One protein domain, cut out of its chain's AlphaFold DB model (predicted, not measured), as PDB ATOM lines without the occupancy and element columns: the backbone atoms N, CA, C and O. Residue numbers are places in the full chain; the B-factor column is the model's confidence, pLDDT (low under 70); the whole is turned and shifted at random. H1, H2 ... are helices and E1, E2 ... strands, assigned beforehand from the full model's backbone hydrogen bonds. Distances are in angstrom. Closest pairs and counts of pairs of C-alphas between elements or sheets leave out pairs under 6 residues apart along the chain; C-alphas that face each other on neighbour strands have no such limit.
ATOM      1  N   SER A  24     -34.594  17.502  34.765       93.12
ATOM      2  CA  SER A  24     -34.955  17.121  36.138       93.12
ATOM      3  C   SER A  24     -34.219  15.859  36.627       93.12
ATOM      4  O   SER A  24     -33.814  15.780  37.782       93.12
ATOM      5  N   SER A  25     -33.947  14.884  35.747       93.00
ATOM      6  CA  SER A  25     -33.151  13.683  36.069       93.00
ATOM      7  C   SER A  25     -31.633  13.931  36.096       93.00
ATOM      8  O   SER A  25     -30.898  13.109  36.646       93.00
ATOM      9  N   VAL A  26     -31.144  15.026  35.505       92.25
ATOM     10  CA  VAL A  26     -29.758  15.490  35.682       92.25
ATOM     11  C   VAL A  26     -29.647  16.225  37.010       92.25
ATOM     12  O   VAL A  26     -28.855  15.812  37.848       92.25
ATOM     13  N   LEU A  27     -30.491  17.234  37.241       92.12
ATOM     14  CA  LEU A  27     -30.510  18.043  38.463       92.12
ATOM     15  C   LEU A  27     -30.691  17.193  39.726       92.12
ATOM     16  O   LEU A  27     -29.893  17.319  40.648       92.12
ATOM     17  N   ASN A  28     -31.630  16.239  39.734       91.44
ATOM     18  CA  ASN A  28     -31.775  15.286  40.842       91.44
ATOM     19  C   ASN A  28     -30.526  14.410  41.056       91.44
ATOM     20  O   ASN A  28     -30.237  14.038  42.188       91.44
ATOM     21  N   HIS A  29     -29.760  14.090  40.004       89.69
ATOM     22  CA  HIS A  29     -28.487  13.382  40.169       89.69
ATOM     23  C   HIS A  29     -27.394  14.296  40.738       89.69
ATOM     24  O   HIS A  29     -26.641  13.842  41.594       89.69
ATOM     25  N   LEU A  30     -27.328  15.570  40.327       88.50
ATOM     26  CA  LEU A  30     -26.385  16.532  40.914       88.50
ATOM     27  C   LEU A  30     -26.699  16.734  42.406       88.50
ATOM     28  O   LEU A  30     -25.797  16.690  43.236       88.50
ATOM     29  N   ASN A  31     -27.985  16.873  42.747       88.12
ATOM     30  CA  ASN A  31     -28.434  17.070  44.122       88.12
ATOM     31  C   ASN A  31     -28.267  15.811  44.985       88.12
ATOM     32  O   ASN A  31     -27.887  15.919  46.138       88.12
ATOM     33  N   HIS A  32     -28.463  14.606  44.443       87.62
ATOM     34  CA  HIS A  32     -28.152  13.378  45.186       87.62
ATOM     35  C   HIS A  32     -26.638  13.139  45.342       87.62
ATOM     36  O   HIS A  32     -26.209  12.527  46.312       87.62
ATOM     37  N   LYS A  33     -25.817  13.604  44.391       85.44
ATOM     38  CA  LYS A  33     -24.358  13.422  44.423       85.44
ATOM     39  C   LYS A  33     -23.636  14.451  45.301       85.44
ATOM     40  O   LYS A  33     -22.558  14.148  45.805       85.44
ATOM     41  N   TRP A  34     -24.195  15.655  45.437       84.69
ATOM     42  CA  TRP A  34     -23.532  16.783  46.097       84.69
ATOM     43  C   TRP A  34     -24.436  17.655  46.976       84.69
ATOM     44  O   TRP A  34     -23.899  18.545  47.621       84.69
ATOM     45  N   GLY A  35     -25.751  17.437  47.041       82.06
ATOM     46  CA  GLY A  35     -26.683  18.258  47.837       82.06
ATOM     47  C   GLY A  35     -26.373  18.281  49.337       82.06
ATOM     48  O   GLY A  35     -26.641  19.274  49.999       82.06
ATOM     49  N   ASP A  36     -25.723  17.231  49.844       80.44
ATOM     50  CA  ASP A  36     -25.229  17.147  51.225       80.44
ATOM     51  C   ASP A  36     -23.924  17.950  51.462       80.44
ATOM     52  O   ASP A  36     -23.373  17.941  52.563       80.44
ATOM     53  N   SER A  37     -23.392  18.630  50.437       78.75
ATOM     54  CA  SER A  37     -22.161  19.429  50.534       78.75
ATOM     55  C   SER A  37     -22.436  20.831  51.075       78.75
ATOM     56  O   SER A  37     -23.415  21.473  50.702       78.75
ATOM     57  N   SER A  38     -21.479  21.362  51.838       73.12
ATOM     58  CA  SER A  38     -21.424  22.744  52.351       73.12
ATOM     59  C   SER A  38     -21.779  23.834  51.321       73.12
ATOM     60  O   SER A  38     -22.367  24.854  51.672       73.12
ATOM     61  N   ILE A  39     -21.429  23.610  50.051       69.19
ATOM     62  CA  ILE A  39     -21.591  24.534  48.918       69.19
ATOM     63  C   ILE A  39     -22.925  24.385  48.154       69.19
ATOM     64  O   ILE A  39     -23.238  25.208  47.297       69.19
ATOM     65  N   ALA A  40     -23.711  23.341  48.426       75.31
ATOM     66  CA  ALA A  40     -24.901  22.975  47.649       75.31
ATOM     67  C   ALA A  40     -26.211  23.551  48.227       75.31
ATOM     68  O   ALA A  40     -27.272  22.929  48.186       75.31
ATOM     69  N   THR A  41     -26.144  24.754  48.799       75.69
ATOM     70  CA  THR A  41     -27.259  25.380  49.518       75.69
ATOM     71  C   THR A  41     -28.293  25.994  48.567       75.69
ATOM     72  O   THR A  41     -28.077  27.078  48.025       75.69
ATOM     73  N   GLY A  42     -29.451  25.345  48.410       84.38
ATOM     74  CA  GLY A  42     -30.623  25.890  47.705       84.38
ATOM     75  C   GLY A  42     -31.097  25.034  46.527       84.38
ATOM     76  O   GLY A  42     -30.907  23.818  46.534       84.38
ATOM     77  N   GLU A  43     -31.728  25.637  45.514       88.25
ATOM     78  CA  GLU A  43     -32.202  24.883  44.341       88.25
ATOM     79  C   GLU A  43     -31.073  24.688  43.305       88.25
ATOM     80  O   GLU A  43     -30.486  25.682  42.856       88.25
ATOM     81  N   PRO A  44     -30.774  23.445  42.869       89.62
ATOM     82  CA  PRO A  44     -29.827  23.196  41.788       89.62
ATOM     83  C   PRO A  44     -30.380  23.667  40.434       89.62
ATOM     84  O   PRO A  44     -31.539  23.424  40.094       89.62
ATOM     85  N   PHE A  45     -29.527  24.278  39.611       90.56
ATOM     86  CA  PHE A  45     -29.898  24.804  38.296       90.56
ATOM     87  C   PHE A  45     -28.794  24.621  37.243       90.56
ATOM     88  O   PHE A  45     -27.621  24.448  37.581       90.56
ATOM     89  N   LEU A  46     -29.172  24.668  35.959       90.69
ATOM     90  CA  LEU A  46     -28.269  24.634  34.802       90.69
ATOM     91  C   LEU A  46     -28.277  25.963  34.027       90.69
ATOM     92  O   LEU A  46     -29.296  26.653  33.972       90.69
ATOM     93  N   LEU A  47     -27.147  26.265  33.379       88.69
ATOM     94  CA  LEU A  47     -26.911  27.417  32.495       88.69
ATOM     95  C   LEU A  47     -26.131  26.998  31.231       88.69
ATOM     96  O   LEU A  47     -25.342  26.050  31.297       88.69
ATOM     97  N   PRO A  48     -26.223  27.734  30.107       88.06
ATOM     98  CA  PRO A  48     -25.293  27.615  28.983       88.06
ATOM     99  C   PRO A  48     -23.841  27.883  29.408       88.06
ATOM    100  O   PRO A  48     -23.559  28.811  30.167       88.06
ATOM    101  N   TYR A  49     -22.874  27.116  28.890       82.94
ATOM    102  CA  TYR A  49     -21.460  27.368  29.204       82.94
ATOM    103  C   TYR A  49     -20.914  28.649  28.556       82.94
ATOM    104  O   TYR A  49     -20.061  29.317  29.152       82.94
ATOM    105  N   LYS A  50     -21.393  28.978  27.351       74.12
ATOM    106  CA  LYS A  50     -21.121  30.241  26.656       74.12
ATOM    107  C   LYS A  50     -22.277  31.199  26.929       74.12
ATOM    108  O   LYS A  50     -23.366  31.009  26.395       74.12
ATOM    109  N   ILE A  51     -22.026  32.221  27.740       61.91
ATOM    110  CA  ILE A  51     -22.981  33.307  27.963       61.91
ATOM    111  C   ILE A  51     -22.863  34.269  26.775       61.91
ATOM    112  O   ILE A  51     -22.030  35.169  26.778       61.91
ATOM    113  N   ALA A  52     -23.673  34.046  25.742       61.16
ATOM    114  CA  ALA A  52     -24.119  35.152  24.902       61.16
ATOM    115  C   ALA A  52     -25.144  35.961  25.712       61.16
ATOM    116  O   ALA A  52     -25.918  35.369  26.464       61.16
ATOM    117  N   GLU A  53     -25.178  37.284  25.567       57.69
ATOM    118  CA  GLU A  53     -26.013  38.152  26.418       57.69
ATOM    119  C   GLU A  53     -27.507  37.786  26.338       57.69
ATOM    120  O   GLU A  53     -28.184  37.727  27.362       57.69
ATOM    121  N   CYS A  54     -27.988  37.385  25.156       56.81
ATOM    122  CA  CYS A  54     -29.349  36.879  24.938       56.81
ATOM    123  C   CYS A  54     -29.652  35.542  25.658       56.81
ATOM    124  O   CYS A  54     -30.790  35.298  26.045       56.81
ATOM    125  N   LEU A  55     -28.640  34.697  25.894       62.19
ATOM    126  CA  LEU A  55     -28.774  33.405  26.586       62.19
ATOM    127  C   LEU A  55     -28.491  33.490  28.098       62.19
ATOM    128  O   LEU A  55     -28.572  32.477  28.792       62.19
ATOM    129  N   SER A  56     -28.162  34.673  28.628       61.22
ATOM    130  CA  SER A  56     -27.889  34.869  30.062       61.22
ATOM    131  C   SER A  56     -29.106  34.579  30.953       61.22
ATOM    132  O   SER A  56     -28.946  34.062  32.057       61.22
ATOM    133  N   SER A  57     -30.314  34.826  30.438       69.31
ATOM    134  CA  SER A  57     -31.596  34.527  31.095       69.31
ATOM    135  C   SER A  57     -32.026  33.056  30.995       69.31
ATOM    136  O   SER A  57     -32.994  32.659  31.642       69.31
ATOM    137  N   CYS A  58     -31.347  32.228  30.191       77.38
ATOM    138  CA  CYS A  58     -31.690  30.816  30.018       77.38
ATOM    139  C   CYS A  58     -31.173  29.982  31.201       77.38
ATOM    140  O   CYS A  58     -30.103  29.378  31.136       77.38
ATOM    141  N   ARG A  59     -31.945  29.950  32.291       88.44
ATOM    142  CA  ARG A  59     -31.734  29.085  33.460       88.44
ATOM    143  C   ARG A  59     -32.761  27.954  33.461       88.44
ATOM    144  O   ARG A  59     -33.942  28.209  33.257       88.44
ATOM    145  N   TRP A  60     -32.316  26.736  33.772       91.12
ATOM    146  CA  TRP A  60     -33.186  25.562  33.929       91.12
ATOM    147  C   TRP A  60     -33.074  24.970  35.333       91.12
ATOM    148  O   TRP A  60     -31.988  24.926  35.910       91.12
ATOM    149  N   THR A  61     -34.199  24.523  35.872       91.62
ATOM    150  CA  THR A  61     -34.455  24.243  37.293       91.62
ATOM    151  C   THR A  61     -35.167  22.895  37.466       91.62
ATOM    152  O   THR A  61     -35.440  22.199  36.481       91.62
ATOM    153  N   LEU A  62     -35.485  22.477  38.698       89.06
ATOM    154  CA  LEU A  62     -36.257  21.242  38.904       89.06
ATOM    155  C   LEU A  62     -37.709  21.375  38.415       89.06
ATOM    156  O   LEU A  62     -38.331  20.364  38.083       89.06
ATOM    157  N   ASN A  63     -38.205  22.608  38.289       88.56
ATOM    158  CA  ASN A  63     -39.523  22.944  37.746       88.56
ATOM    159  C   ASN A  63     -39.647  22.625  36.242       88.56
ATOM    160  O   ASN A  63     -40.744  22.351  35.753       88.56
ATOM    161  N   ASP A  64     -38.528  22.559  35.513       88.19
ATOM    162  CA  ASP A  64     -38.448  22.244  34.078       88.19
ATOM    163  C   ASP A  64     -38.612  20.732  33.784       88.19
ATOM    164  O   ASP A  64     -37.886  20.125  32.989       88.19
ATOM    165  N   VAL A  65     -39.587  20.089  34.438       84.44
ATOM    166  CA  VAL A  65     -39.810  18.627  34.465       84.44
ATOM    167  C   VAL A  65     -39.968  18.005  33.068       84.44
ATOM    168  O   VAL A  65     -39.643  16.825  32.871       84.44
ATOM    169  N   GLY A  66     -40.473  18.787  32.109       88.94
ATOM    170  CA  GLY A  66     -40.695  18.372  30.724       88.94
ATOM    171  C   GLY A  66     -39.441  18.352  29.845       88.94
ATOM    172  O   GLY A  66     -39.404  17.560  28.907       88.94
ATOM    173  N   LEU A  67     -38.420  19.164  30.145       94.00
ATOM    174  CA  LEU A  67     -37.287  19.372  29.237       94.00
ATOM    175  C   LEU A  67     -36.299  18.200  29.231       94.00
ATOM    176  O   LEU A  67     -35.955  17.618  30.269       94.00
ATOM    177  N   SER A  68     -35.779  17.903  28.044       95.12
ATOM    178  CA  SER A  68     -34.640  17.021  27.807       95.12
ATOM    179  C   SER A  68     -33.385  17.800  27.397       95.12
ATOM    180  O   SER A  68     -33.434  18.975  27.029       95.12
ATOM    181  N   ALA A  69     -32.231  17.131  27.433       93.75
ATOM    182  CA  ALA A  69     -30.976  17.688  26.936       93.75
ATOM    183  C   ALA A  69     -31.029  18.044  25.437       93.75
ATOM    184  O   ALA A  69     -30.329  18.961  25.018       93.75
ATOM    185  N   GLY A  70     -31.867  17.363  24.645       93.38
ATOM    186  CA  GLY A  70     -32.122  17.701  23.243       93.38
ATOM    187  C   GLY A  70     -32.897  19.009  23.074       93.38
ATOM    188  O   GLY A  70     -32.555  19.807  22.206       93.38
ATOM    189  N   ASP A  71     -33.877  19.266  23.944       93.62
ATOM    190  CA  ASP A  71     -34.672  20.502  23.906       93.62
ATOM    191  C   ASP A  71     -33.822  21.709  24.320       93.62
ATOM    192  O   ASP A  71     -33.839  22.739  23.648       93.62
ATOM    193  N   ILE A  72     -32.992  21.558  25.364       92.31
ATOM    194  CA  ILE A  72     -31.998  22.578  25.734       92.31
ATOM    195  C   ILE A  72     -30.996  22.802  24.596       92.31
ATOM    196  O   ILE A  72     -30.715  23.951  24.263       92.31
ATOM    197  N   TYR A  73     -30.464  21.736  23.985       91.25
ATOM    198  CA  TYR A  73     -29.529  21.835  22.858       91.25
ATOM    199  C   TYR A  73     -30.118  22.632  21.684       91.25
ATOM    200  O   TYR A  73     -29.440  23.504  21.136       91.25
ATOM    201  N   ALA A  74     -31.386  22.386  21.342       91.62
ATOM    202  CA  ALA A  74     -32.105  23.159  20.335       91.62
ATOM    203  C   ALA A  74     -32.286  24.628  20.764       91.62
ATOM    204  O   ALA A  74     -31.970  25.527  19.985       91.62
ATOM    205  N   ALA A  75     -32.711  24.874  22.010       89.38
ATOM    206  CA  ALA A  75     -32.943  26.217  22.549       89.38
ATOM    207  C   ALA A  75     -31.676  27.095  22.598       89.38
ATOM    208  O   ALA A  75     -31.763  28.297  22.368       89.38
ATOM    209  N   VAL A  76     -30.488  26.515  22.825       88.44
ATOM    210  CA  VAL A  76     -29.203  27.249  22.747       88.44
ATOM    211  C   VAL A  76     -28.632  27.355  21.323       88.44
ATOM    212  O   VAL A  76     -27.454  27.671  21.153       88.44
ATOM    213  N   GLY A  77     -29.441  27.087  20.291       89.62
ATOM    214  CA  GLY A  77     -29.064  27.266  18.886       89.62
ATOM    215  C   GLY A  77     -28.252  26.120  18.273       89.62
ATOM    216  O   GLY A  77     -27.537  26.347  17.301       89.62
ATOM    217  N   SER A  78     -28.340  24.899  18.817       90.81
ATOM    218  CA  SER A  78     -27.638  23.698  18.317       90.81
ATOM    219  C   SER A  78     -26.114  23.871  18.107       90.81
ATOM    220  O   SER A  78     -25.605  23.634  17.009       90.81
ATOM    221  N   PRO A  79     -25.352  24.300  19.134       88.31
ATOM    222  CA  PRO A  79     -23.934  24.615  19.001       88.31
ATOM    223  C   PRO A  79     -23.076  23.364  18.776       88.31
ATOM    224  O   PRO A  79     -23.243  22.350  19.453       88.31
ATOM    225  N   SER A  80     -22.049  23.487  17.931       87.88
ATOM    226  CA  SER A  80     -21.063  22.425  17.649       87.88
ATOM    227  C   SER A  80     -20.328  21.884  18.884       87.88
ATOM    228  O   SER A  80     -19.809  20.772  18.856       87.88
ATOM    229  N   ILE A  81     -20.296  22.652  19.978       85.94
ATOM    230  CA  ILE A  81     -19.852  22.206  21.302       85.94
ATOM    231  C   ILE A  81     -20.953  22.550  22.308       85.94
ATOM    232  O   ILE A  81     -21.064  23.693  22.761       85.94
ATOM    233  N   PHE A  82     -21.751  21.549  22.674       87.50
ATOM    234  CA  PHE A  82     -22.758  21.668  23.722       87.50
ATOM    235  C   PHE A  82     -22.132  21.438  25.100       87.50
ATOM    236  O   PHE A  82     -21.649  20.349  25.405       87.50
ATOM    237  N   ARG A  83     -22.131  22.478  25.937       87.44
ATOM    238  CA  ARG A  83     -21.683  22.430  27.334       87.44
ATOM    239  C   ARG A  83     -22.628  23.260  28.195       87.44
ATOM    240  O   ARG A  83     -22.993  24.375  27.816       87.44
ATOM    241  N   LEU A  84     -22.966  22.732  29.366       88.50
ATOM    242  CA  LEU A  84     -23.720  23.428  30.406       88.50
ATOM    243  C   LEU A  84     -22.828  23.650  31.633       88.50
ATOM    244  O   LEU A  84     -21.863  22.917  31.853       88.50
ATOM    245  N   ARG A  85     -23.160  24.662  32.430       86.56
ATOM    246  CA  ARG A  85     -22.679  24.842  33.807       86.56
ATOM    247  C   ARG A  85     -23.822  24.504  34.757       86.56
ATOM    248  O   ARG A  85     -24.984  24.590  34.363       86.56
ATOM    249  N   TYR A  86     -23.490  24.159  35.992       88.06
ATOM    250  CA  TYR A  86     -24.460  23.974  37.064       88.06
ATOM    251  C   TYR A  86     -24.081  24.818  38.283       88.06
ATOM    252  O   TYR A  86     -22.939  25.262  38.407       88.06
ATOM    253  N   GLY A  87     -25.045  25.031  39.168       86.00
ATOM    254  CA  GLY A  87     -24.861  25.679  40.463       86.00
ATOM    255  C   GLY A  87     -26.091  25.476  41.343       86.00
ATOM    256  O   GLY A  87     -27.036  24.804  40.933       86.00
ATOM    257  N   TRP A  88     -26.083  26.083  42.527       87.69
ATOM    258  CA  TRP A  88     -27.232  26.163  43.429       87.69
ATOM    259  C   TRP A  88     -27.567  27.636  43.662       87.69
ATOM    260  O   TRP A  88     -26.657  28.442  43.866       87.69
ATOM    261  N   VAL A  89     -28.847  28.008  43.585       82.12
ATOM    262  CA  VAL A  89     -29.304  29.322  44.060       82.12
ATOM    263  C   VAL A  89     -29.810  29.153  45.479       82.12
ATOM    264  O   VAL A  89     -30.835  28.514  45.705       82.12
ATOM    265  N   THR A  90     -29.081  29.742  46.420       78.06
ATOM    266  CA  THR A  90     -29.566  29.974  47.776       78.06
ATOM    267  C   THR A  90     -30.603  31.092  47.737       78.06
ATOM    268  O   THR A  90     -30.299  32.181  47.249       78.06
TER     269      THR A  90
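AT A GLANCE: This is residues 24 to 90 of the 357 residues of an uncharacterized protein of Ricinus communis (UniProt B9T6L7). A two-stranded antiparallel ribbon, E1 and E2, has H1 packed on E1, with H2 beyond the end of the ribbon where E1 ends and E2 begins. A long loop, residues 49 to 68, joins E1 to H2. The 67 printed residues run H1, E1, H2, E2, a mixed class with under half in named elements. The whole is compact, radius of gyration of the C-alphas 12.2 A, spanning 34 by 23 by 19 A.

HOW THE PARTS SIT: E1, residues 43 to 48, and E2, residues 84 to 89, are antiparallel at 150 degrees; N 45 and O 87 are within hydrogen-bond range at 2.9 A. H1, residues 24 to 34, touches E1, the closest C-alphas being Leu 27 and Pro 44, 6.2 A. H1 and E2 are near each other. H2, residues 69 to 75, and H1 are apart. Every O i to N i+4 pair is within range in H2, 6 of 7 in H1.

IN THESE COORDINATES: E1 measures 17.1 A, E2 15.9 A and H1 15.2 A. H1 begins at C-alpha 24 (-34.955, 17.121, 36.138); E2 ends at C-alpha 89 (-29.304, 29.322, 44.060).

THE WHOLE: The farthest C-alphas, Ser 38 and Ser 80, are 34.7 A apart. The printed part has no cut. The link E1 to H2 is long. Residue 39 and residues 51 to 57 have pLDDT under 70.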